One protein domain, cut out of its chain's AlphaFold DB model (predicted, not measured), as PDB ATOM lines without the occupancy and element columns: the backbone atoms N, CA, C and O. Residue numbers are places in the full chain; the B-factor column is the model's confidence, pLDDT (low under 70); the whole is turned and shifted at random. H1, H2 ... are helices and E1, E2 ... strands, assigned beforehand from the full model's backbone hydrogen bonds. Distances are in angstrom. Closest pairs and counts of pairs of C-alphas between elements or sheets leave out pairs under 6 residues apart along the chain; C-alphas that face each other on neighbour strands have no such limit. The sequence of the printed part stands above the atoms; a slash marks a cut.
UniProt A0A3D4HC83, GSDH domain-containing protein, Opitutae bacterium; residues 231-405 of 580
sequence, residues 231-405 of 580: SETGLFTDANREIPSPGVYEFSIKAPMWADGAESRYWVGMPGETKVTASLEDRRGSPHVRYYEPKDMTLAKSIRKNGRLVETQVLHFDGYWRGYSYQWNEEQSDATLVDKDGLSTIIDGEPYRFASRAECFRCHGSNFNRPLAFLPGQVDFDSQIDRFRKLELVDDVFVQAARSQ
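This is residues 231 to 405 of the 580 residues of the protein "GSDH domain-containing protein" of Opitutae bacterium (UniProt A0A3D4HC83). A six-stranded antiparallel sheet, curled like part of a barrel, makes the main body, with H1 packed over E8 near one of its edges. At one end lies a smaller part, the E4-E5 hairpin with H4 packed on it and H2 and H3 beside H4; the small E10-E11 hairpin lies at the other end. The printed part has 175 residues, with named elements in the order E1 to E11, then H1 to H4; the large sheet's order is E2, E3, E6, E7, E8, E9. The class is mixed, helices and strands. The whole is compact, with a radius of gyration of the C-alphas of 16.5 A and spans of 48 by 34 by 28 A.

The large sheet, strongly twisted, has edge strands E2, residues 248 to 251, and E9, residues 335 to 337. E2 and E3, residues 263 to 269, form a hairpin, with N 249 and O 268 2.8 A apart. E3 and E6, residues 298 to 305, are antiparallel at 165 degrees, with N 267 and O 300 at 2.9 A. E6, E7, residues 308 to 317, E8, residues 321 to 328, and E9 form a meander, each strand the antiparallel neighbour of the one before; N 301 and O 313, N 314 and O 324, and N 327 and O 336 are each 2.8 A apart. H1, residues 357 to 364, is on the sheet at a height of 7.5 A, over E8 and slantwise to the strands at 56 degrees on the local plane; the closest C-alphas of H1 and E8 are those of Cys 360 and Gly 323, 5.5 A apart. E10, residues 343 to 347, and E11, residues 350 to 354, form a hairpin, with N 345 and O 352 at 2.9 A; the closest C-alphas of E11 and E8, those of Phe 354 and Ser 325, are 6.3 A apart. E4, residues 277 to 283, and E5, residues 286 to 292, form another hairpin, with N 279 and O 290 at 2.8 A. The closest C-alphas of E4 and H4, residues 396 to 403, are those of Ala 278 and Phe 398, 5.1 A apart. H4 touches H2, residues 376 to 379, closest at the C-alphas of Ala 402 and Pro 376, 4.0 A apart. H3, residues 384 to 390, and H4 touch as a helical hairpin, at a shallow tilt of 14 degrees, opposite ways; their closest C-alphas, those of Ile 385 and Val 399, are 6.6 A apart. H3 only just grazes the large sheet, with residues 384 to 388. Each O i to N i+4 pair is within hydrogen-bond range in H3, 3 of 4 in H1 and in H4, and H2 is too short for such a pair.

E1, residues 236 to 238, begins at C-alpha 236 (126.803, 167.866, 253.233); it pairs with no named strand, but is in a short antiparallel pairing with residues 243 to 244. E7 is the longest strand, 27.9 A from first to last C-alpha; E6 measures 23.4 A, E8 22.4 A and E3 20.4 A. H4 measures 11.1 A and ends at C-alpha 403 (131.228, 138.782, 262.924).

The two C-alphas farthest apart, those of Arg 284 and Glu 331, are 53.6 A apart. The printed part has no cut; the links from E2 to E3 and from H1 to H2 are long, with 11 residues each. The mean pLDDT of the printed part is 86.8, and residues 282 to 287 and 365 to 370 are under 70.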
ATOM      1  N   SER A 231     130.503 171.384 248.236       95.12
ATOM      2  CA  SER A 231     129.149 171.847 248.576       95.12
ATOM      3  C   SER A 231     128.090 171.561 247.497       95.12
ATOM      4  O   SER A 231     126.914 171.411 247.822       95.12
ATOM      5  N   GLU A 232     128.487 171.410 246.231       94.69
ATOM      6  CA  GLU A 232     127.588 171.100 245.107       94.69
ATOM      7  C   GLU A 232     127.264 169.600 245.008       94.69
ATOM      8  O   GLU A 232     126.336 169.215 244.302       94.69
ATOM      9  N   THR A 233     127.992 168.738 245.727       94.00
ATOM     10  CA  THR A 233     127.786 167.275 245.690       94.00
ATOM     11  C   THR A 233     126.500 166.826 246.382       94.00
ATOM     12  O   THR A 233     126.031 165.714 246.158       94.00
ATOM     13  N   GLY A 234     125.957 167.657 247.277       93.12
ATOM     14  CA  GLY A 234     124.823 167.304 248.128       93.12
ATOM     15  C   GLY A 234     125.160 166.359 249.289       93.12
ATOM     16  O   GLY A 234     124.257 166.022 250.051       93.12
ATOM     17  N   LEU A 235     126.425 165.962 249.484       95.69
ATOM     18  CA  LEU A 235     126.836 165.090 250.599       95.69
ATOM     19  C   LEU A 235     126.682 165.757 251.972       95.69
ATOM     20  O   LEU A 235     126.374 165.093 252.965       95.69
ATOM     21  N   PHE A 236     126.864 167.074 252.016       96.69
ATOM     22  CA  PHE A 236     126.803 167.866 253.233       96.69
ATOM     23  C   PHE A 236     125.830 169.026 253.060       96.69
ATOM     24  O   PHE A 236     125.852 169.719 252.045       96.69
ATOM     25  N   THR A 237     125.012 169.271 254.084       96.50
ATOM     26  CA  THR A 237     124.235 170.520 254.181       96.50
ATOM     27  C   THR A 237     125.124 171.687 254.591       96.50
ATOM     28  O   THR A 237     124.831 172.832 254.260       96.50
ATOM     29  N   ASP A 238     126.216 171.380 255.291       94.69
ATOM     30  CA  ASP A 238     127.276 172.312 255.639       94.69
ATOM     31  C   ASP A 238     128.625 171.580 255.578       94.69
ATOM     32  O   ASP A 238     128.968 170.805 256.476       94.69
ATOM     33  N   ALA A 239     129.357 171.759 254.474       91.62
ATOM     34  CA  ALA A 239     130.562 170.986 254.185       91.62
ATOM     35  C   ALA A 239     131.696 171.278 255.175       91.62
ATOM     36  O   ALA A 239     132.361 170.348 255.626       91.62
ATOM     37  N   ASN A 240     131.919 172.541 255.555       88.56
ATOM     38  CA  ASN A 240     133.064 172.902 256.402       88.56
ATOM     39  C   ASN A 240     132.910 172.440 257.856       88.56
ATOM     40  O   ASN A 240     133.897 172.167 258.541       88.56
ATOM     41  N   ARG A 241     131.668 172.306 258.321       92.31
ATOM     42  CA  ARG A 241     131.322 171.695 259.608       92.31
ATOM     43  C   ARG A 241     131.070 170.196 259.490       92.31
ATOM     44  O   ARG A 241     130.790 169.561 260.506       92.31
ATOM     45  N   GLU A 242     131.167 169.653 258.276       93.62
ATOM     46  CA  GLU A 242     130.893 168.262 257.922       93.62
ATOM     47  C   GLU A 242     129.539 167.780 258.460       93.62
ATOM     48  O   GLU A 242     129.420 166.690 259.024       93.62
ATOM     49  N   ILE A 243     128.511 168.622 258.325       96.56
ATOM     50  CA  ILE A 243     127.139 168.274 258.694       96.56
ATOM     51  C   ILE A 243     126.533 167.503 257.517       96.56
ATOM     52  O   ILE A 243     126.279 168.104 256.465       96.56
ATOM     53  N   PRO A 244     126.304 166.184 257.655       96.94
ATOM     54  CA  PRO A 244     125.843 165.364 256.546       96.94
ATOM     55  C   PRO A 244     124.427 165.755 256.118       96.94
ATOM     56  O   PRO A 244     123.599 166.180 256.931       96.94
ATOM     57  N   SER A 245     124.138 165.597 254.832       96.81
ATOM     58  CA  SER A 245     122.775 165.698 254.313       96.81
ATOM     59  C   SER A 245     121.898 164.525 254.771       96.81
ATOM     60  O   SER A 245     122.415 163.462 255.121       96.81
ATOM     61  N   PRO A 246     120.558 164.662 254.756       93.81
ATOM     62  CA  PRO A 246     119.664 163.522 254.952       93.81
ATOM     63  C   PRO A 246     120.004 162.367 253.996       93.81
ATOM     64  O   PRO A 246     120.204 162.592 252.806       93.81
ATOM     65  N   GLY A 247     120.074 161.138 254.517       92.69
ATOM     66  CA  GLY A 247     120.506 159.958 253.751       92.69
ATOM     67  C   GLY A 247     122.025 159.739 253.717       92.69
ATOM     68  O   GLY A 247     122.476 158.707 253.219       92.69
ATOM     69  N   VAL A 248     122.805 160.659 254.292       96.69
ATOM     70  CA  VAL A 248     124.247 160.516 254.505       96.69
ATOM     71  C   VAL A 248     124.514 160.227 255.981       96.69
ATOM     72  O   VAL A 248     124.066 160.946 256.875       96.69
ATOM     73  N   TYR A 249     125.242 159.150 256.251       94.88
ATOM     74  CA  TYR A 249     125.495 158.649 257.595       94.88
ATOM     75  C   TYR A 249     126.990 158.601 257.860       94.88
ATOM     76  O   TYR A 249     127.738 157.966 257.123       94.88
ATOM     77  N   GLU A 250     127.420 159.245 258.939       95.12
ATOM     78  CA  GLU A 250     128.775 159.061 259.445       95.12
ATOM     79  C   GLU A 250     128.961 157.633 259.970       95.12
ATOM     80  O   GLU A 250     128.068 157.079 260.629       95.12
ATOM     81  N   PHE A 251     130.132 157.068 259.687       93.50
ATOM     82  CA  PHE A 251     130.597 155.805 260.237       93.50
ATOM     83  C   PHE A 251     132.077 155.893 260.608       93.50
ATOM     84  O   PHE A 251     132.822 156.726 260.096       93.50
ATOM     85  N   SER A 252     132.503 154.992 261.481       90.94
ATOM     86  CA  SER A 252     133.897 154.859 261.889       90.94
ATOM     87  C   SER A 252     134.458 153.516 261.414       90.94
ATOM     88  O   SER A 252     133.708 152.574 261.153       90.94
ATOM     89  N   ILE A 253     135.784 153.422 261.300       89.69
ATOM     90  CA  ILE A 253     136.510 152.223 260.853       89.69
ATOM     91  C   ILE A 253     137.412 151.741 261.992       89.69
ATOM     92  O   ILE A 253     138.187 152.536 262.514       89.69
ATOM     93  N   LYS A 254     137.344 150.451 262.353       88.69
ATOM     94  CA  LYS A 254     138.185 149.870 263.424       88.69
ATOM     95  C   LYS A 254     139.680 150.004 263.156       88.69
ATOM     96  O   LYS A 254     140.434 150.409 264.029       88.69
ATOM     97  N   ALA A 255     140.083 149.615 261.951       89.69
ATOM     98  CA  ALA A 255     141.463 149.599 261.494       89.69
ATOM     99  C   ALA A 255     141.560 150.486 260.243       89.69
ATOM    100  O   ALA A 255     141.325 150.006 259.129       89.69
ATOM    101  N   PRO A 256     141.759 151.805 260.399       87.31
ATOM    102  CA  PRO A 256     141.992 152.674 259.258       87.31
ATOM    103  C   PRO A 256     143.364 152.368 258.640       87.31
ATOM    104  O   PRO A 256     144.301 151.973 259.329       87.31
ATOM    105  N   MET A 257     143.475 152.553 257.326       87.06
ATOM    106  CA  MET A 257     144.770 152.555 256.642       87.06
ATOM    107  C   MET A 257     145.607 153.745 257.127       87.06
ATOM    108  O   MET A 257     145.049 154.817 257.388       87.06
ATOM    109  N   TRP A 258     146.928 153.573 257.201       87.69
ATOM    110  CA  TRP A 258     147.853 154.668 257.474       87.69
ATOM    111  C   TRP A 258     147.662 155.797 256.455       87.69
ATOM    112  O   TRP A 258     147.500 155.561 255.256       87.69
ATOM    113  N   ALA A 259     147.655 157.033 256.949       83.94
ATOM    114  CA  ALA A 259     147.384 158.224 256.152       83.94
ATOM    115  C   ALA A 259     148.354 159.366 256.490       83.94
ATOM    116  O   ALA A 259     147.939 160.518 256.559       83.94
ATOM    117  N   ASP A 260     149.631 159.049 256.730       83.25
ATOM    118  CA  ASP A 260     150.684 160.048 256.988       83.25
ATOM    119  C   ASP A 260     150.346 160.997 258.157       83.25
ATOM    120  O   ASP A 260     150.351 162.225 258.034       83.25
ATOM    121  N   GLY A 261     149.935 160.408 259.286       81.31
ATOM    122  CA  GLY A 261     149.515 161.137 260.488       81.31
ATOM    123  C   GLY A 261     148.216 161.938 260.343       81.31
ATOM    124  O   GLY A 261     147.850 162.667 261.264       81.31
ATOM    125  N   ALA A 262     147.515 161.834 259.211       88.00
ATOM    126  CA  ALA A 262     146.268 162.547 258.996       88.00
ATOM    127  C   ALA A 262     145.089 161.898 259.734       88.00
ATOM    128  O   ALA A 262     144.919 160.678 259.755       88.00
ATOM    129  N   GLU A 263     144.208 162.737 260.269       91.19
ATOM    130  CA  GLU A 263     142.944 162.302 260.855       91.19
ATOM    131  C   GLU A 263     141.891 162.156 259.759       91.19
ATOM    132  O   GLU A 263     141.797 162.993 258.858       91.19
ATOM    133  N   SER A 264     141.078 161.101 259.830       92.81
ATOM    134  CA  SER A 264     140.034 160.842 258.837       92.81
ATOM    135  C   SER A 264     138.657 160.655 259.467       92.81
ATOM    136  O   SER A 264     138.518 159.990 260.491       92.81
ATOM    137  N   ARG A 265     137.631 161.203 258.813       94.38
ATOM    138  CA  ARG A 265     136.209 160.939 259.096       94.38
ATOM    139  C   ARG A 265     135.540 160.380 257.849       94.38
ATOM    140  O   ARG A 265     135.957 160.722 256.743       94.38
ATOM    141  N   TYR A 266     134.531 159.526 258.027       95.19
ATOM    142  CA  TYR A 266     133.931 158.766 256.932       95.19
ATOM    143  C   TYR A 266     132.411 158.891 256.908       95.19
ATOM    144  O   TYR A 266     131.752 158.885 257.947       95.19
ATOM    145  N   TRP A 267     131.846 158.933 255.703       96.69
ATOM    146  CA  TRP A 267     130.406 158.968 255.481       96.69
ATOM    147  C   TRP A 267     129.987 158.005 254.386       96.69
ATOM    148  O   TRP A 267     130.721 157.783 253.424       96.69
ATOM    149  N   VAL A 268     128.775 157.477 254.524       95.94
ATOM    150  CA  VAL A 268     128.073 156.710 253.500       95.94
ATOM    151  C   VAL A 268     126.783 157.422 253.115       95.94
ATOM    152  O   VAL A 268     125.923 157.670 253.957       95.94
ATOM    153  N   GLY A 269     126.658 157.783 251.843       95.94
ATOM    154  CA  GLY A 269     125.436 158.282 251.226       95.94
ATOM    155  C   GLY A 269     124.669 157.138 250.577       95.94
ATOM    156  O   GLY A 269     125.198 156.467 249.690       95.94
ATOM    157  N   MET A 270     123.429 156.926 251.018       94.38
ATOM    158  CA  MET A 270     122.539 155.901 250.472       94.38
ATOM    159  C   MET A 270     121.421 156.547 249.642       94.38
ATOM    160  O   MET A 270     120.703 157.409 250.158       94.38
ATOM    161  N   PRO A 271     121.237 156.149 248.373       90.56
ATOM    162  CA  PRO A 271     120.181 156.696 247.534       90.56
ATOM    163  C   PRO A 271     118.822 156.106 247.926       90.56
ATOM    164  O   PRO A 271     118.617 154.892 247.879       90.56
ATOM    165  N   GLY A 272     117.867 156.962 248.295       89.12
ATOM    166  CA  GLY A 272     116.514 156.540 248.677       89.12
ATOM    167  C   GLY A 272     116.496 155.547 249.848       89.12
ATOM    168  O   GLY A 272     117.196 155.733 250.836       89.12
ATOM    169  N   GLU A 273     115.691 154.488 249.725       89.69
ATOM    170  CA  GLU A 273     115.557 153.401 250.716       89.69
ATOM    171  C   GLU A 273     116.369 152.152 250.310       89.69
ATOM    172  O   GLU A 273     115.957 151.008 250.522       89.69
ATOM    173  N   THR A 274     117.506 152.355 249.640       93.56
ATOM    174  CA  THR A 274     118.379 151.256 249.210       93.56
ATOM    175  C   THR A 274     119.261 150.737 250.346       93.56
ATOM    176  O   THR A 274     119.391 151.355 251.402       93.56
ATOM    177  N   LYS A 275     119.870 149.565 250.123       93.69
ATOM    178  CA  LYS A 275     120.741 148.900 251.092       93.69
ATOM    179  C   LYS A 275     121.907 148.204 250.409       93.69
ATOM    180  O   LYS A 275     121.776 147.761 249.267       93.69
ATOM    181  N   VAL A 276     123.009 148.051 251.131       92.19
ATOM    182  CA  VAL A 276     124.106 147.159 250.747       92.19
ATOM    183  C   VAL A 276     123.731 145.738 251.150       92.19
ATOM    184  O   VAL A 276     123.381 145.479 252.302       92.19
ATOM    185  N   THR A 277     123.814 144.803 250.207       88.88
ATOM    186  CA  THR A 277     123.563 143.378 250.481       88.88
ATOM    187  C   THR A 277     124.841 142.562 250.384       88.88
ATOM    188  O   THR A 277     125.780 142.954 249.685       88.88
ATOM    189  N   ALA A 278     124.879 141.412 251.051       85.88
ATOM    190  CA  ALA A 278     126.012 140.500 250.989       85.88
ATOM    191  C   ALA A 278     125.588 139.059 250.674       85.88
ATOM    192  O   ALA A 278     124.472 138.630 250.951       85.88
ATOM    193  N   SER A 279     126.513 138.278 250.118       84.25
ATOM    194  CA  SER A 279     126.387 136.824 249.995       84.25
ATOM    195  C   SER A 279     127.650 136.130 250.491       84.25
ATOM    196  O   SER A 279     128.758 136.608 250.250       84.25
ATOM    197  N   LEU A 280     127.486 134.981 251.145       77.38
ATOM    198  CA  LEU A 280     128.588 134.123 251.575       77.38
ATOM    199  C   LEU A 280     128.814 133.025 250.527       77.38
ATOM    200  O   LEU A 280     127.925 132.219 250.265       77.38
ATOM    201  N   GLU A 281     129.997 133.004 249.924       72.19
ATOM    202  CA  GLU A 281     130.492 131.936 249.055       72.19
ATOM    203  C   GLU A 281     131.581 131.155 249.813       72.19
ATOM    204  O   GLU A 281     132.469 131.759 250.407       72.19
ATOM    205  N   ASP A 282     131.568 129.822 249.778       60.44
ATOM    206  CA  ASP A 282     132.740 129.034 250.184       60.44
ATOM    207  C   ASP A 282     133.677 128.903 248.979       60.44
ATOM    208  O   ASP A 282     133.297 128.360 247.935       60.44
ATOM    209  N   ARG A 283     134.900 129.428 249.096       57.69
ATOM    210  CA  ARG A 283     135.948 129.245 248.087       57.69
ATOM    211  C   ARG A 283     137.152 128.577 248.726       57.69
ATOM    212  O   ARG A 283     137.922 129.221 249.429       57.69
ATOM    213  N   ARG A 284     137.347 127.293 248.402       55.25
ATOM    214  CA  ARG A 284     138.502 126.489 248.842       55.25
ATOM    215  C   ARG A 284     138.673 126.484 250.375       55.25
ATOM    216  O   ARG A 284     139.797 126.556 250.857       55.25
ATOM    217  N   GLY A 285     137.574 126.415 251.134       46.69
ATOM    218  CA  GLY A 285     137.610 126.346 252.599       46.69
ATOM    219  C   GLY A 285     137.801 127.697 253.293       46.69
ATOM    220  O   GLY A 285     137.967 127.730 254.508       46.69
ATOM    221  N   SER A 286     137.772 128.807 252.548       48.34
ATOM    222  CA  SER A 286     137.755 130.164 253.098       48.34
ATOM    223  C   SER A 286     136.393 130.823 252.847       48.34
ATOM    224  O   SER A 286     135.958 130.883 251.689       48.34
ATOM    225  N   PRO A 287     135.715 131.348 253.887       56.72
ATOM    226  CA  PRO A 287     134.478 132.098 253.712       56.72
ATOM    227  C   PRO A 287     134.756 133.378 252.916       56.72
ATOM    228  O   PRO A 287     135.437 134.296 253.372       56.72
ATOM    229  N   HIS A 288     134.232 133.437 251.697       70.31
ATOM    230  CA  HIS A 288     134.328 134.585 250.812       70.31
ATOM    231  C   HIS A 288     133.025 135.373 250.849       70.31
ATOM    232  O   HIS A 288     131.976 134.904 250.415       70.31
ATOM    233  N   VAL A 289     133.086 136.604 251.339       73.75
ATOM    234  CA  VAL A 289     131.922 137.493 251.349       73.75
ATOM    235  C   VAL A 289     131.929 138.324 250.076       73.75
ATOM    236  O   VAL A 289     132.903 139.034 249.830       73.75
ATOM    237  N   ARG A 290     130.866 138.257 249.277       79.00
ATOM    238  CA  ARG A 290     130.633 139.152 248.137       79.00
ATOM    239  C   ARG A 290     129.636 140.232 248.544       79.00
ATOM    240  O   ARG A 290     128.643 139.923 249.194       79.00
ATOM    241  N   TYR A 291     129.909 141.469 248.146       80.62
ATOM    242  CA  TYR A 291     129.082 142.637 248.438       80.62
ATOM    243  C   TYR A 291     128.384 143.124 247.172       80.62
ATOM    244  O   TYR A 291     128.881 142.895 246.066       80.62
ATOM    245  N   TYR A 292     127.233 143.760 247.358       85.88
ATOM    246  CA  TYR A 292     126.466 144.391 246.296       85.88
ATOM    247  C   TYR A 292     126.032 145.774 246.759       85.88
ATOM    248  O   TYR A 292     125.228 145.913 247.687       85.88
ATOM    249  N   GLU A 293     126.589 146.777 246.107       89.81
ATOM    250  CA  GLU A 293     126.333 148.182 246.358       89.81
ATOM    251  C   GLU A 293     125.160 148.672 245.500       89.81
ATOM    252  O   GLU A 293     125.047 148.298 244.326       89.81
ATOM    253  N   PRO A 294     124.245 149.484 246.055       91.44
ATOM    254  CA  PRO A 294     123.198 150.082 245.251       91.44
ATOM    255  C   PRO A 294     123.793 151.144 244.325       91.44
ATOM    256  O   PRO A 294     124.691 151.892 244.713       91.44
ATOM    257  N   LYS A 295     123.268 151.232 243.098       90.62
ATOM    258  CA  LYS A 295     123.609 152.319 242.174       90.62
ATOM    259  C   LYS A 295     123.383 153.666 242.866       90.62
ATOM    260  O   LYS A 295     122.354 153.840 243.506       90.62
ATOM    261  N   ASP A 296     124.335 154.574 242.700       91.50
ATOM    262  CA  ASP A 296     124.451 155.903 243.299       91.50
ATOM    263  C   ASP A 296     124.816 155.927 244.793       91.50
ATOM    264  O   ASP A 296     124.821 156.990 245.420       91.50
ATOM    265  N   MET A 297     125.205 154.782 245.367       93.94
ATOM    266  CA  MET A 297     125.878 154.759 246.667       93.94
ATOM    267  C   MET A 297     127.134 155.627 246.613       93.94
ATOM    268  O   MET A 297     127.924 155.545 245.671       93.94
ATOM    269  N   THR A 298     127.328 156.448 247.641       95.00
ATOM    270  CA  THR A 298     128.505 157.311 247.750       95.00
ATOM    271  C   THR A 298     129.223 157.055 249.064       95.00
ATOM    272  O   THR A 298     128.589 156.871 250.099       95.00
ATOM    273  N   LEU A 299     130.548 157.067 249.049       95.62
ATOM    274  CA  LEU A 299     131.364 157.157 250.251       95.62
ATOM    275  C   LEU A 299     132.158 158.447 250.215       95.62
ATOM    276  O   LEU A 299     132.639 158.852 249.162       95.62
ATOM    277  N   ALA A 300     132.322 159.072 251.371       96.44
ATOM    278  CA  ALA A 300     133.190 160.225 251.521       96.44
ATOM    279  C   ALA A 300     134.169 159.997 252.668       96.44
ATOM    280  O   ALA A 300     133.813 159.408 253.691       96.44
ATOM    281  N   LYS A 301     135.394 160.483 252.499       95.38
ATOM    282  CA  LYS A 301     136.445 160.507 253.511       95.38
ATOM    283  C   LYS A 301     137.042 161.904 253.545       95.38
ATOM    284  O   LYS A 301     137.650 162.330 252.568       95.38
ATOM    285  N   SER A 302     136.914 162.596 254.664       95.75
ATOM    286  CA  SER A 302     137.604 163.869 254.885       95.75
ATOM    287  C   SER A 302     138.904 163.613 255.614       95.75
ATOM    288  O   SER A 302     138.917 162.866 256.589       95.75
ATOM    289  N   ILE A 303     139.970 164.250 255.150       94.62
ATOM    290  CA  ILE A 303     141.338 164.113 255.634       94.62
ATOM    291  C   ILE A 303     141.761 165.446 256.241       94.62
ATOM    292  O   ILE A 303     141.646 166.501 255.606       94.62
ATOM    293  N   ARG A 304     142.267 165.389 257.471       93.69
ATOM    294  CA  ARG A 304     142.815 166.536 258.185       93.69
ATOM    295  C   ARG A 304     144.284 166.348 258.497       93.69
ATOM    296  O   ARG A 304     144.672 165.303 259.008       93.69
ATOM    297  N   LYS A 305     145.071 167.401 258.302       91.06
ATOM    298  CA  LYS A 305     146.425 167.510 258.859       91.06
ATOM    299  C   LYS A 305     146.452 168.711 259.794       91.06
ATOM    300  O   LYS A 305     145.854 169.744 259.495       91.06
ATOM    301  N   ASN A 306     147.061 168.545 260.969       88.19
ATOM    302  CA  ASN A 306     147.176 169.603 261.980       88.19
ATOM    303  C   ASN A 306     145.831 170.284 262.326       88.19
ATOM    304  O   ASN A 306     145.749 171.501 262.499       88.19
ATOM    305  N   GLY A 307     144.748 169.498 262.383       89.38
ATOM    306  CA  GLY A 307     143.394 169.970 262.695       89.38
ATOM    307  C   GLY A 307     142.667 170.720 261.569       89.38
ATOM    308  O   GLY A 307     141.535 171.158 261.773       89.38
ATOM    309  N   ARG A 308     143.269 170.865 260.383       92.38
ATOM    310  CA  ARG A 308     142.675 171.545 259.219       92.38
ATOM    311  C   ARG A 308     142.272 170.543 258.150       92.38
ATOM    312  O   ARG A 308     143.001 169.587 257.912       92.38
ATOM    313  N   LEU A 309     141.136 170.770 257.494       95.50
ATOM    314  CA  LEU A 309     140.709 169.998 256.330       95.50
ATOM    315  C   LEU A 309     141.649 170.270 255.159       95.50
ATOM    316  O   LEU A 309     141.922 171.426 254.829       95.50
ATOM    317  N   VAL A 310     142.125 169.186 254.557       95.50
ATOM    318  CA  VAL A 310     143.096 169.196 253.460       95.50
ATOM    319  C   VAL A 310     142.474 168.618 252.195       95.50
ATOM    320  O   VAL A 310     142.520 169.232 251.128       95.50
ATOM    321  N   GLU A 311     141.833 167.460 252.324       96.25
ATOM    322  CA  GLU A 311     141.221 166.740 251.213       96.25
ATOM    323  C   GLU A 311     139.886 166.133 251.646       96.25
ATOM    324  O   GLU A 311     139.759 165.646 252.768       96.25
ATOM    325  N   THR A 312     138.905 166.107 250.749       97.06
ATOM    326  CA  THR A 312     137.781 165.171 250.842       97.06
ATOM    327  C   THR A 312     137.800 164.256 249.626       97.06
ATOM    328  O   THR A 312     137.673 164.710 248.490       97.06
ATOM    329  N   GLN A 313     137.963 162.962 249.872       95.50
ATOM    330  CA  GLN A 313     137.872 161.908 248.869       95.50
ATOM    331  C   GLN A 313     136.429 161.426 248.783       95.50
ATOM    332  O   GLN A 313     135.800 161.175 249.810       95.50
ATOM    333  N   VAL A 314     135.907 161.286 247.571       95.50
ATOM    334  CA  VAL A 314     134.548 160.821 247.291       95.50
ATOM    335  C   VAL A 314     134.625 159.619 246.360       95.50
ATOM    336  O   VAL A 314     135.266 159.690 245.317       95.50
ATOM    337  N   LEU A 315     133.961 158.524 246.722       93.50
ATOM    338  CA  LEU A 315     133.716 157.384 245.846       93.50
ATOM    339  C   LEU A 315     132.228 157.343 245.497       93.50
ATOM    340  O   LEU A 315     131.412 157.246 246.406       93.50
ATOM    341  N   HIS A 316     131.860 157.377 244.220       91.88
ATOM    342  CA  HIS A 316     130.473 157.229 243.749       91.88
ATOM    343  C   HIS A 316     130.323 155.933 242.951       91.88
ATOM    344  O   HIS A 316     131.190 155.606 242.147       91.88
ATOM    345  N   PHE A 317     129.263 155.168 243.194       88.88
ATOM    346  CA  PHE A 317     129.042 153.878 242.545       88.88
ATOM    347  C   PHE A 317     127.997 153.980 241.427       88.88
ATOM    348  O   PHE A 317     126.803 154.025 241.698       88.88
ATOM    349  N   ASP A 318     128.408 153.941 240.161       83.75
ATOM    350  CA  ASP A 318     127.501 153.989 238.995       83.75
ATOM    351  C   ASP A 318     127.267 152.611 238.338       83.75
ATOM    352  O   ASP A 318     126.676 152.503 237.260       83.75
ATOM    353  N   GLY A 319     127.724 151.551 239.008       78.81
ATOM    354  CA  GLY A 319     128.018 150.235 238.437       78.81
ATOM    355  C   GLY A 319     129.505 149.890 238.580       78.81
ATOM    356  O   GLY A 319     129.855 148.716 238.708       78.81
ATOM    357  N   TYR A 320     130.349 150.921 238.652       78.50
ATOM    358  CA  TYR A 320     131.749 150.875 239.055       78.50
ATOM    359  C   TYR A 320     132.019 151.976 240.088       78.50
ATOM    360  O   TYR A 320     131.321 152.989 240.136       78.50
ATOM    361  N   TRP A 321     133.029 151.788 240.936       84.69
ATOM    362  CA  TRP A 321     133.445 152.825 241.878       84.69
ATOM    363  C   TRP A 321     134.242 153.919 241.165       84.69
ATOM    364  O   TRP A 321     135.294 153.653 240.593       84.69
ATOM    365  N   ARG A 322     133.755 155.158 241.231       84.50
ATOM    366  CA  ARG A 322     134.369 156.368 240.674       84.50
ATOM    367  C   ARG A 322     134.985 157.194 241.793       84.50
ATOM    368  O   ARG A 322     134.255 157.656 242.665       84.50
ATOM    369  N   GLY A 323     136.304 157.368 241.785       89.94
ATOM    370  CA  GLY A 323     137.001 158.140 242.816       89.94
ATOM    371  C   GLY A 323     137.228 159.594 242.434       89.94
ATOM    372  O   GLY A 323     137.569 159.880 241.297       89.94
ATOM    373  N   TYR A 324     137.069 160.512 243.384       93.56
ATOM    374  CA  TYR A 324     137.271 161.946 243.208       93.56
ATOM    375  C   TYR A 324     137.961 162.537 244.434       93.56
ATOM    376  O   TYR A 324     137.569 162.250 245.560       93.56
ATOM    377  N   SER A 325     138.939 163.410 244.214       95.81
ATOM    378  CA  SER A 325     139.591 164.179 245.277       95.81
ATOM    379  C   SER A 325     139.154 165.636 245.205       95.81
ATOM    380  O   SER A 325     139.171 166.230 244.128       95.81
ATOM    381  N   TYR A 326     138.783 166.216 246.344       97.69
ATOM    382  CA  TYR A 326     138.489 167.641 246.498       97.69
ATOM    383  C   TYR A 326     139.520 168.275 247.431       97.69
ATOM    384  O   TYR A 326     139.680 167.827 248.565       97.69
ATOM    385  N   GLN A 327     140.196 169.325 246.974       97.56
ATOM    386  CA  GLN A 327     141.168 170.088 247.753       97.56
ATOM    387  C   GLN A 327     140.473 171.218 248.512       97.56
ATOM    388  O   GLN A 327     139.820 172.070 247.905       97.56
ATOM    389  N   TRP A 328     140.636 171.247 249.833       97.62
ATOM    390  CA  TRP A 328     140.093 172.309 250.678       97.62
ATOM    391  C   TRP A 328     140.842 173.628 250.500       97.62
ATOM    392  O   TRP A 328     142.065 173.648 250.361       97.62
ATOM    393  N   ASN A 329     140.106 174.740 250.536       95.06
ATOM    394  CA  ASN A 329     140.702 176.073 250.521       95.06
ATOM    395  C   ASN A 329     141.261 176.492 251.892       95.06
ATOM    396  O   ASN A 329     140.939 175.923 252.945       95.06
ATOM    397  N   GLU A 330     142.113 177.519 251.886       92.44
ATOM    398  CA  GLU A 330     142.742 178.046 253.100       92.44
ATOM    399  C   GLU A 330     141.717 178.640 254.077       92.44
ATOM    400  O   GLU A 330     141.891 178.556 255.297       92.44
ATOM    401  N   GLU A 331     140.609 179.174 253.568       95.00
ATOM    402  CA  GLU A 331     139.525 179.744 254.367       95.00
ATOM    403  C   GLU A 331     138.681 178.684 255.089       95.00
ATOM    404  O   GLU A 331     137.869 179.048 255.940       95.00
ATOM    405  N   GLN A 332     138.856 177.392 254.776       95.19
ATOM    406  CA  GLN A 332     138.058 176.281 255.312       95.19
ATOM    407  C   GLN A 332     136.555 176.517 255.095       95.19
ATOM    408  O   GLN A 332     135.729 176.341 255.991       95.19
ATOM    409  N   SER A 333     136.202 176.982 253.899       95.00
ATOM    410  CA  SER A 333     134.819 177.284 253.520       95.00
ATOM    411  C   SER A 333     134.238 176.259 252.554       95.00
ATOM    412  O   SER A 333     133.049 175.969 252.635       95.00
ATOM    413  N   ASP A 334     135.065 175.692 251.675       97.00
ATOM    414  CA  ASP A 334     134.670 174.670 250.707       97.00
ATOM    415  C   ASP A 334     135.917 173.956 250.156       97.00
ATOM    416  O   ASP A 334     137.057 174.348 250.442       97.00
ATOM    417  N   ALA A 335     135.700 172.942 249.324       97.69
ATOM    418  CA  ALA A 335     136.748 172.238 248.601       97.69
ATOM    419  C   ALA A 335     136.458 172.193 247.096       97.69
ATOM    420  O   ALA A 335     135.306 172.086 246.678       97.69
ATOM    421  N   THR A 336     137.506 172.271 246.276       97.44
ATOM    422  CA  THR A 336     137.415 172.260 244.808       97.44
ATOM    423  C   THR A 336     137.895 170.926 244.257       97.44
ATOM    424  O   THR A 336     138.893 170.384 244.725       97.44
ATOM    425  N   LEU A 337     137.189 170.402 243.259       97.25
ATOM    426  CA  LEU A 337     137.541 169.173 242.565       97.25
ATOM    427  C   LEU A 337     138.951 169.271 241.972       97.25
ATOM    428  O   LEU A 337     139.230 170.155 241.164       97.25
ATOM    429  N   VAL A 338     139.807 168.325 242.346       96.69
ATOM    430  CA  VAL A 338     141.129 168.129 241.752       96.69
ATOM    431  C   VAL A 338     140.971 167.509 240.366       96.69
ATOM    432  O   VAL A 338     140.125 166.623 240.171       96.69
ATOM    433  N   ASP A 339     141.797 167.958 239.419       91.25
ATOM    434  CA  ASP A 339     141.834 167.449 238.047       91.25
ATOM    435  C   ASP A 339     142.042 165.928 237.979       91.25
ATOM    436  O   ASP A 339     142.520 165.281 238.918       91.25
ATOM    437  N   LYS A 340     141.641 165.331 236.849       86.06
ATOM    438  CA  LYS A 340     141.597 163.868 236.696       86.06
ATOM    439  C   LYS A 340     142.964 163.185 236.846       86.06
ATOM    440  O   LYS A 340     143.005 162.039 237.288       86.06
ATOM    441  N   ASP A 341     144.049 163.896 236.554       84.56
ATOM    442  CA  ASP A 341     145.432 163.402 236.627       84.56
ATOM    443  C   ASP A 341     146.041 163.528 238.040       84.56
ATOM    444  O   ASP A 341     147.203 163.182 238.278       84.56
ATOM    445  N   GLY A 342     145.239 163.975 239.012       90.56
ATOM    446  CA  GLY A 342     145.668 164.203 240.388       90.56
ATOM    447  C   GLY A 342     146.491 165.483 240.532       90.56
ATOM    448  O   GLY A 342     146.659 166.259 239.592       90.56
ATOM    449  N   LEU A 343     147.011 165.721 241.735       91.94
ATOM    450  CA  LEU A 343     147.811 166.909 242.036       91.94
ATOM    451  C   LEU A 343     148.914 166.565 243.035       91.94
ATOM    452  O   LEU A 343     148.639 166.091 244.135       91.94
ATOM    453  N   SER A 344     150.160 166.853 242.667       90.25
ATOM    454  CA  SER A 344     151.296 166.827 243.592       90.25
ATOM    455  C   SER A 344     151.577 168.247 244.073       90.25
ATOM    456  O   SER A 344     151.775 169.149 243.262       90.25
ATOM    457  N   THR A 345     151.585 168.454 245.385       90.62
ATOM    458  CA  THR A 345     151.799 169.768 246.003       90.62
ATOM    459  C   THR A 345     152.529 169.625 247.341       90.62
ATOM    460  O   THR A 345     152.998 168.542 247.690       90.62
ATOM    461  N   ILE A 346     152.659 170.723 248.082       88.69
ATOM    462  CA  ILE A 346     153.216 170.765 249.432       88.69
ATOM    463  C   ILE A 346     152.121 171.245 250.385       88.69
ATOM    464  O   ILE A 346     151.490 172.271 250.132       88.69
ATOM    465  N   ILE A 347     151.903 170.517 251.479       85.62
ATOM    466  CA  ILE A 347     150.932 170.845 252.530       85.62
ATOM    467  C   ILE A 347     151.666 170.819 253.863       85.62
ATOM    468  O   ILE A 347     152.297 169.824 254.209       85.62
ATOM    469  N   ASP A 348     151.628 171.942 254.580       84.50
ATOM    470  CA  ASP A 348     152.356 172.148 255.839       84.50
ATOM    471  C   ASP A 348     153.868 171.849 255.748       84.50
ATOM    472  O   ASP A 348     154.488 171.398 256.704       84.50
ATOM    473  N   GLY A 349     154.478 172.123 254.589       83.31
ATOM    474  CA  GLY A 349     155.913 171.906 254.351       83.31
ATOM    475  C   GLY A 349     156.285 170.490 253.901       83.31
ATOM    476  O   GLY A 349     157.427 170.280 253.494       83.31
ATOM    477  N   GLU A 350     155.329 169.562 253.877       82.69
ATOM    478  CA  GLU A 350     155.537 168.182 253.441       82.69
ATOM    479  C   GLU A 350     154.916 167.917 252.062       82.69
ATOM    480  O   GLU A 350     153.869 168.486 251.733       82.69
ATOM    481  N   PRO A 351     155.527 167.057 251.226       85.44
ATOM    482  CA  PRO A 351     154.911 166.614 249.981       85.44
ATOM    483  C   PRO A 351     153.525 166.004 250.226       85.44
ATOM    484  O   PRO A 351     153.331 165.238 251.167       85.44
ATOM    485  N   TYR A 352     152.568 166.309 249.354       87.31
ATOM    486  CA  TYR A 352     151.222 165.744 249.378       87.31
ATOM    487  C   TYR A 352     150.771 165.382 247.963       87.31
ATOM    488  O   TYR A 352     150.991 166.142 247.016       87.31
ATOM    489  N   ARG A 353     150.117 164.226 247.823       88.88
ATOM    490  CA  ARG A 353     149.573 163.735 246.554       88.88
ATOM    491  C   ARG A 353     148.065 163.550 246.684       88.88
ATOM    492  O   ARG A 353     147.613 162.671 247.408       88.88
ATOM    493  N   PHE A 354     147.311 164.349 245.938       91.38
ATOM    494  CA  PHE A 354     145.909 164.074 245.641       91.38
ATOM    495  C   PHE A 354     145.853 163.029 244.526       91.38
ATOM    496  O   PHE A 354     146.465 163.225 243.471       91.38
ATOM    497  N   ALA A 355     145.132 161.935 244.762       87.44
ATOM    498  CA  ALA A 355     145.065 160.819 243.828       87.44
ATOM    499  C   ALA A 355     144.384 161.216 242.505       87.44
ATOM    500  O   ALA A 355     143.334 161.865 242.477       87.44
ATOM    501  N   SER A 356     144.975 160.787 241.393       86.56
ATOM    502  CA  SER A 356     144.331 160.771 240.083       86.56
ATOM    503  C   SER A 356     143.175 159.771 240.049       86.56
ATOM    504  O   SER A 356     143.052 158.878 240.893       86.56
ATOM    505  N   ARG A 357     142.322 159.878 239.027       83.69
ATOM    506  CA  ARG A 357     141.243 158.904 238.805       83.69
ATOM    507  C   ARG A 357     141.807 157.500 238.604       83.69
ATOM    508  O   ARG A 357     141.309 156.560 239.215       83.69
ATOM    509  N   ALA A 358     142.875 157.370 237.818       78.31
ATOM    510  CA  ALA A 358     143.551 156.098 237.582       78.31
ATOM    511  C   ALA A 358     144.145 155.506 238.876       78.31
ATOM    512  O   ALA A 358     143.940 154.322 239.146       78.31
ATOM    513  N   GLU A 359     144.761 156.326 239.737       80.12
ATOM    514  CA  GLU A 359     145.237 155.904 241.065       80.12
ATOM    515  C   GLU A 359     144.103 155.349 241.937       80.12
ATOM    516  O   GLU A 359     144.263 154.286 242.541       80.12
ATOM    517  N   CYS A 360     142.930 155.995 241.958       81.19
ATOM    518  CA  CYS A 360     141.760 155.456 242.657       81.19
ATOM    519  C   CYS A 360     141.352 154.076 242.103       81.19
ATOM    520  O   CYS A 360     141.068 153.157 242.875       81.19
ATOM    521  N   PHE A 361     141.358 153.892 240.778       76.25
ATOM    522  CA  PHE A 361     140.973 152.629 240.137       76.25
ATOM    523  C   PHE A 361     141.950 151.473 240.383       76.25
ATOM    524  O   PHE A 361     141.524 150.319 240.327       76.25
ATOM    525  N   ARG A 362     143.212 151.726 240.748       71.94
ATOM    526  CA  ARG A 362     144.133 150.643 241.153       71.94
ATOM    527  C   ARG A 362     143.609 149.862 242.355       71.94
ATOM    528  O   ARG A 362     143.764 148.648 242.417       71.94
ATOM    529  N   CYS A 363     142.961 150.561 243.283       72.06
ATOM    530  CA  CYS A 363     142.415 149.989 244.510       72.06
ATOM    531  C   CYS A 363     140.912 149.681 244.408       72.06
ATOM    532  O   CYS A 363     140.433 148.732 245.030       72.06
ATOM    533  N   HIS A 364     140.177 150.457 243.607       76.81
ATOM    534  CA  HIS A 364     138.714 150.397 243.507       76.81
ATOM    535  C   HIS A 364     138.183 149.819 242.178       76.81
ATOM    536  O   HIS A 364     136.972 149.731 241.995       76.81
ATOM    537  N   GLY A 365     139.059 149.398 241.257       64.75
ATOM    538  CA  GLY A 365     138.699 148.856 239.941       64.75
ATOM    539  C   GLY A 365     138.059 147.466 239.969       64.75
ATOM    540  O   GLY A 365     138.013 146.794 240.994       64.75
ATOM    541  N   SER A 366     137.572 147.007 238.814       54.47
ATOM    542  CA  SER A 366     136.707 145.819 238.656       54.47
ATOM    543  C   SER A 366     137.265 144.502 239.229       54.47
ATOM    544  O   SER A 366     136.489 143.678 239.714       54.47
ATOM    545  N   ASN A 367     138.590 144.317 239.248       51.12
ATOM    546  CA  ASN A 367     139.248 143.152 239.863       51.12
ATOM    547  C   ASN A 367     139.214 143.189 241.406       51.12
ATOM    548  O   ASN A 367     139.269 142.146 242.059       51.12
ATOM    549  N   PHE A 368     139.086 144.382 241.991       56.94
ATOM    550  CA  PHE A 368     139.119 144.630 243.436       56.94
ATOM    551  C   PHE A 368     137.774 145.072 244.006       56.94
ATOM    552  O   PHE A 368     137.616 144.971 245.222       56.94
ATOM    553  N   ASN A 369     136.852 145.499 243.126       53.78
ATOM    554  CA  ASN A 369     135.528 146.112 243.290       53.78
ATOM    555  C   ASN A 369     135.044 146.217 244.735       53.78
ATOM    556  O   ASN A 369     134.088 145.553 245.140       53.78
ATOM    557  N   ARG A 370     135.769 147.004 245.534       69.75
ATOM    558  CA  ARG A 370     135.441 147.259 246.925       69.75
ATOM    559  C   ARG A 370     135.827 148.685 247.285       69.75
ATOM    560  O   ARG A 370     136.902 149.148 246.905       69.75
ATOM    561  N   PRO A 371     135.012 149.340 248.111       71.81
ATOM    562  CA  PRO A 371     135.274 150.694 248.580       71.81
ATOM    563  C   PRO A 371     136.462 150.845 249.547       71.81
ATOM    564  O   PRO A 371     136.770 151.961 249.946       71.81
ATOM    565  N   LEU A 372     137.107 149.746 249.972       79.00
ATOM    566  CA  LEU A 372     138.150 149.696 251.024       79.00
ATOM    567  C   LEU A 372     137.770 150.367 252.368       79.00
ATOM    568  O   LEU A 372     138.600 150.513 253.263       79.00
ATOM    569  N   ALA A 373     136.497 150.721 252.510       82.69
ATOM    570  CA  ALA A 373     135.828 151.310 253.658       82.69
ATOM    571  C   ALA A 373     134.374 150.809 253.668       82.69
ATOM    572  O   ALA A 373     133.910 150.253 252.676       82.69
ATOM    573  N   PHE A 374     133.639 150.991 254.768       88.75
ATOM    574  CA  PHE A 374     132.264 150.482 254.913       88.75
ATOM    575  C   PHE A 374     132.139 148.964 254.643       88.75
ATOM    576  O   PHE A 374     131.151 148.474 254.100       88.75
ATOM    577  N   LEU A 375     133.171 148.199 255.011       84.38
ATOM    578  CA  LEU A 375     133.170 146.737 254.954       84.38
ATOM    579  C   LEU A 375     132.730 146.162 256.309       84.38
ATOM    580  O   LEU A 375     133.076 146.746 257.335       84.38
ATOM    581  N   PRO A 376     132.038 145.008 256.357       79.69
ATOM    582  CA  PRO A 376     131.478 144.472 257.595       79.69
ATOM    583  C   PRO A 376     132.466 144.417 258.766       79.69
ATOM    584  O   PRO A 376     132.198 145.016 259.804       79.69
ATOM    585  N   GLY A 377     133.634 143.781 258.598       79.50
ATOM    586  CA  GLY A 377     134.630 143.684 259.674       79.50
ATOM    587  C   GLY A 377     135.146 145.045 260.163       79.50
ATOM    588  O   GLY A 377     135.500 145.190 261.331       79.50
ATOM    589  N   GLN A 378     135.149 146.061 259.292       84.00
ATOM    590  CA  GLN A 378     135.585 147.419 259.619       84.00
ATOM    591  C   GLN A 378     134.534 148.215 260.400       84.00
ATOM    592  O   GLN A 378     134.925 149.055 261.207       84.00
ATOM    593  N   VAL A 379     133.236 147.967 260.174       85.81
ATOM    594  CA  VAL A 379     132.122 148.720 260.792       85.81
ATOM    595  C   VAL A 379     131.481 148.015 262.000       85.81
ATOM    596  O   VAL A 379     130.586 148.570 262.635       85.81
ATOM    597  N   ASP A 380     131.924 146.801 262.346       78.50
ATOM    598  CA  ASP A 380     131.386 145.991 263.453       78.50
ATOM    599  C   ASP A 380     131.861 146.445 264.850       78.50
ATOM    600  O   ASP A 380     132.470 145.672 265.593       78.50
ATOM    601  N   PHE A 381     131.663 147.715 265.213       76.38
ATOM    602  CA  PHE A 381     131.958 148.231 266.559       76.38
ATOM    603  C   PHE A 381     131.000 149.331 266.998       76.38
ATOM    604  O   PHE A 381     130.286 149.917 266.184       76.38
ATOM    605  N   ASP A 382     130.970 149.593 268.306       72.56
ATOM    606  CA  ASP A 382     130.171 150.653 268.935       72.56
ATOM    607  C   ASP A 382     128.687 150.624 268.543       72.56
ATOM    608  O   ASP A 382     128.031 151.650 268.382       72.56
ATOM    609  N   SER A 383     128.133 149.417 268.376       80.75
ATOM    610  CA  SER A 383     126.751 149.185 267.924       80.75
ATOM    611  C   SER A 383     126.407 149.803 266.554       80.75
ATOM    612  O   SER A 383     125.228 149.851 266.187       80.75
ATOM    613  N   GLN A 384     127.395 150.264 265.772       88.94
ATOM    614  CA  GLN A 384     127.174 150.895 264.466       88.94
ATOM    615  C   GLN A 384     126.514 149.930 263.484       88.94
ATOM    616  O   GLN A 384     125.546 150.300 262.822       88.94
ATOM    617  N   ILE A 385     126.967 148.674 263.449       88.44
ATOM    618  CA  ILE A 385     126.384 147.655 262.574       88.44
ATOM    619  C   ILE A 385     124.902 147.403 262.885       88.44
ATOM    620  O   ILE A 385     124.079 147.306 261.976       88.44
ATOM    621  N   ASP A 386     124.531 147.393 264.170       88.19
ATOM    622  CA  ASP A 386     123.144 147.218 264.605       88.19
ATOM    623  C   ASP A 386     122.296 148.451 264.278       88.19
ATOM    624  O   ASP A 386     121.119 148.325 263.935       88.19
ATOM    625  N   ARG A 387     122.880 149.654 264.356       91.12
ATOM    626  CA  ARG A 387     122.243 150.892 263.889       91.12
ATOM    627  C   ARG A 387     121.990 150.831 262.383       91.12
ATOM    628  O   ARG A 387     120.870 151.112 261.969       91.12
ATOM    629  N   PHE A 388     122.977 150.446 261.578       92.94
ATOM    630  CA  PHE A 388     122.828 150.345 260.122       92.94
ATOM    631  C   PHE A 388     121.817 149.277 259.719       92.94
ATOM    632  O   PHE A 388     121.006 149.524 258.832       92.94
ATOM    633  N   ARG A 389     121.778 148.145 260.430       92.94
ATOM    634  CA  ARG A 389     120.741 147.121 260.261       92.94
ATOM    635  C   ARG A 389     119.338 147.668 260.549       92.94
ATOM    636  O   ARG A 389     118.423 147.437 259.769       92.94
ATOM    637  N   LYS A 390     119.153 148.410 261.650       93.12
ATOM    638  CA  LYS A 390     117.856 149.021 262.021       93.12
ATOM    639  C   LYS A 390     117.395 150.107 261.050       93.12
ATOM    640  O   LYS A 390     116.197 150.288 260.882       93.12
ATOM    641  N   LEU A 391     118.340 150.832 260.457       92.75
ATOM    642  CA  LEU A 391     118.093 151.816 259.401       92.75
ATOM    643  C   LEU A 391     117.917 151.163 258.020       92.75
ATOM    644  O   LEU A 391     117.773 151.873 257.034       92.75
ATOM    645  N   GLU A 392     117.964 149.830 257.953       94.25
ATOM    646  CA  GLU A 392     117.913 149.034 256.729       94.25
ATOM    647  C   GLU A 392     118.988 149.379 255.688       94.25
ATOM    648  O   GLU A 392     118.810 149.067 254.516       94.25
ATOM    649  N   LEU A 393     120.127 149.949 256.096       93.88
ATOM    650  CA  LEU A 393     121.232 150.278 255.184       93.88
ATOM    651  C   LEU A 393     122.053 149.044 254.786       93.88
ATOM    652  O   LEU A 393     122.772 149.073 253.788       93.88
ATOM    653  N   VAL A 394     121.970 147.972 255.577       93.88
ATOM    654  CA  VAL A 394     122.656 146.692 255.359       93.88
ATOM    655  C   VAL A 394     121.715 145.524 255.656       93.88
ATOM    656  O   VAL A 394     120.765 145.675 256.429       93.88
ATOM    657  N   ASP A 395     121.971 144.358 255.064       92.50
ATOM    658  CA  ASP A 395     121.205 143.133 255.324       92.50
ATOM    659  C   ASP A 395     121.790 142.257 256.452       92.50
ATOM    660  O   ASP A 395     122.874 142.493 256.992       92.50
ATOM    661  N   ASP A 396     121.048 141.212 256.828       91.31
ATOM    662  CA  ASP A 396     121.460 140.274 257.880       91.31
ATOM    663  C   ASP A 396     122.725 139.483 257.508       91.31
ATOM    664  O   ASP A 396     123.491 139.094 258.394       91.31
ATOM    665  N   VAL A 397     122.975 139.266 256.212       90.31
ATOM    666  CA  VAL A 397     124.173 138.565 255.730       90.31
ATOM    667  C   VAL A 397     125.409 139.442 255.903       90.31
ATOM    668  O   VAL A 397     126.459 138.950 256.311       90.31
ATOM    669  N   PHE A 398     125.292 140.746 255.665       89.56
ATOM    670  CA  PHE A 398     126.344 141.722 255.916       89.56
ATOM    671  C   PHE A 398     126.691 141.757 257.409       89.56
ATOM    672  O   PHE A 398     127.863 141.696 257.775       89.56
ATOM    673  N   VAL A 399     125.686 141.751 258.288       88.81
ATOM    674  CA  VAL A 399     125.884 141.680 259.748       88.81
ATOM    675  C   VAL A 399     126.558 140.361 260.154       88.81
ATOM    676  O   VAL A 399     127.458 140.351 260.993       88.81
ATOM    677  N   GLN A 400     126.164 139.236 259.552       86.19
ATOM    678  CA  GLN A 400     126.807 137.939 259.780       86.19
ATOM    679  C   GLN A 400     128.273 137.940 259.319       86.19
ATOM    680  O   GLN A 400     129.140 137.434 260.033       86.19
ATOM    681  N   ALA A 401     128.556 138.523 258.154       82.44
ATOM    682  CA  ALA A 401     129.902 138.659 257.612       82.44
ATOM    683  C   ALA A 401     130.813 139.485 258.529       82.44
ATOM    684  O   ALA A 401     131.978 139.127 258.704       82.44
ATOM    685  N   ALA A 402     130.273 140.532 259.156       82.44
ATOM    686  CA  ALA A 402     130.970 141.391 260.114       82.44
ATOM    687  C   ALA A 402     131.603 140.572 261.246       82.44
ATOM    688  O   ALA A 402     132.810 140.630 261.473       82.44
ATOM    689  N   ARG A 403     130.811 139.667 261.827       78.31
ATOM    690  CA  ARG A 403     131.228 138.782 262.924       78.31
ATOM    691  C   ARG A 403     132.269 137.736 262.523       78.31
ATOM    692  O   ARG A 403     132.897 137.141 263.390       78.31
ATOM    693  N   SER A 404     132.423 137.476 261.225       76.06
ATOM    694  CA  SER A 404     133.381 136.502 260.682       76.06
ATOM    695  C   SER A 404     134.726 137.118 260.277       76.06
ATOM    696  O   SER A 404     135.636 136.392 259.886       76.06
ATOM    697  N   GLN A 405     134.857 138.446 260.351       77.94
ATOM    698  CA  GLN A 405     136.047 139.193 259.945       77.94
ATOM    699  C   GLN A 405     136.622 139.925 261.166       77.94
ATOM    700  O   GLN A 405     136.237 141.067 261.426       77.94
TER     701      GLN A 405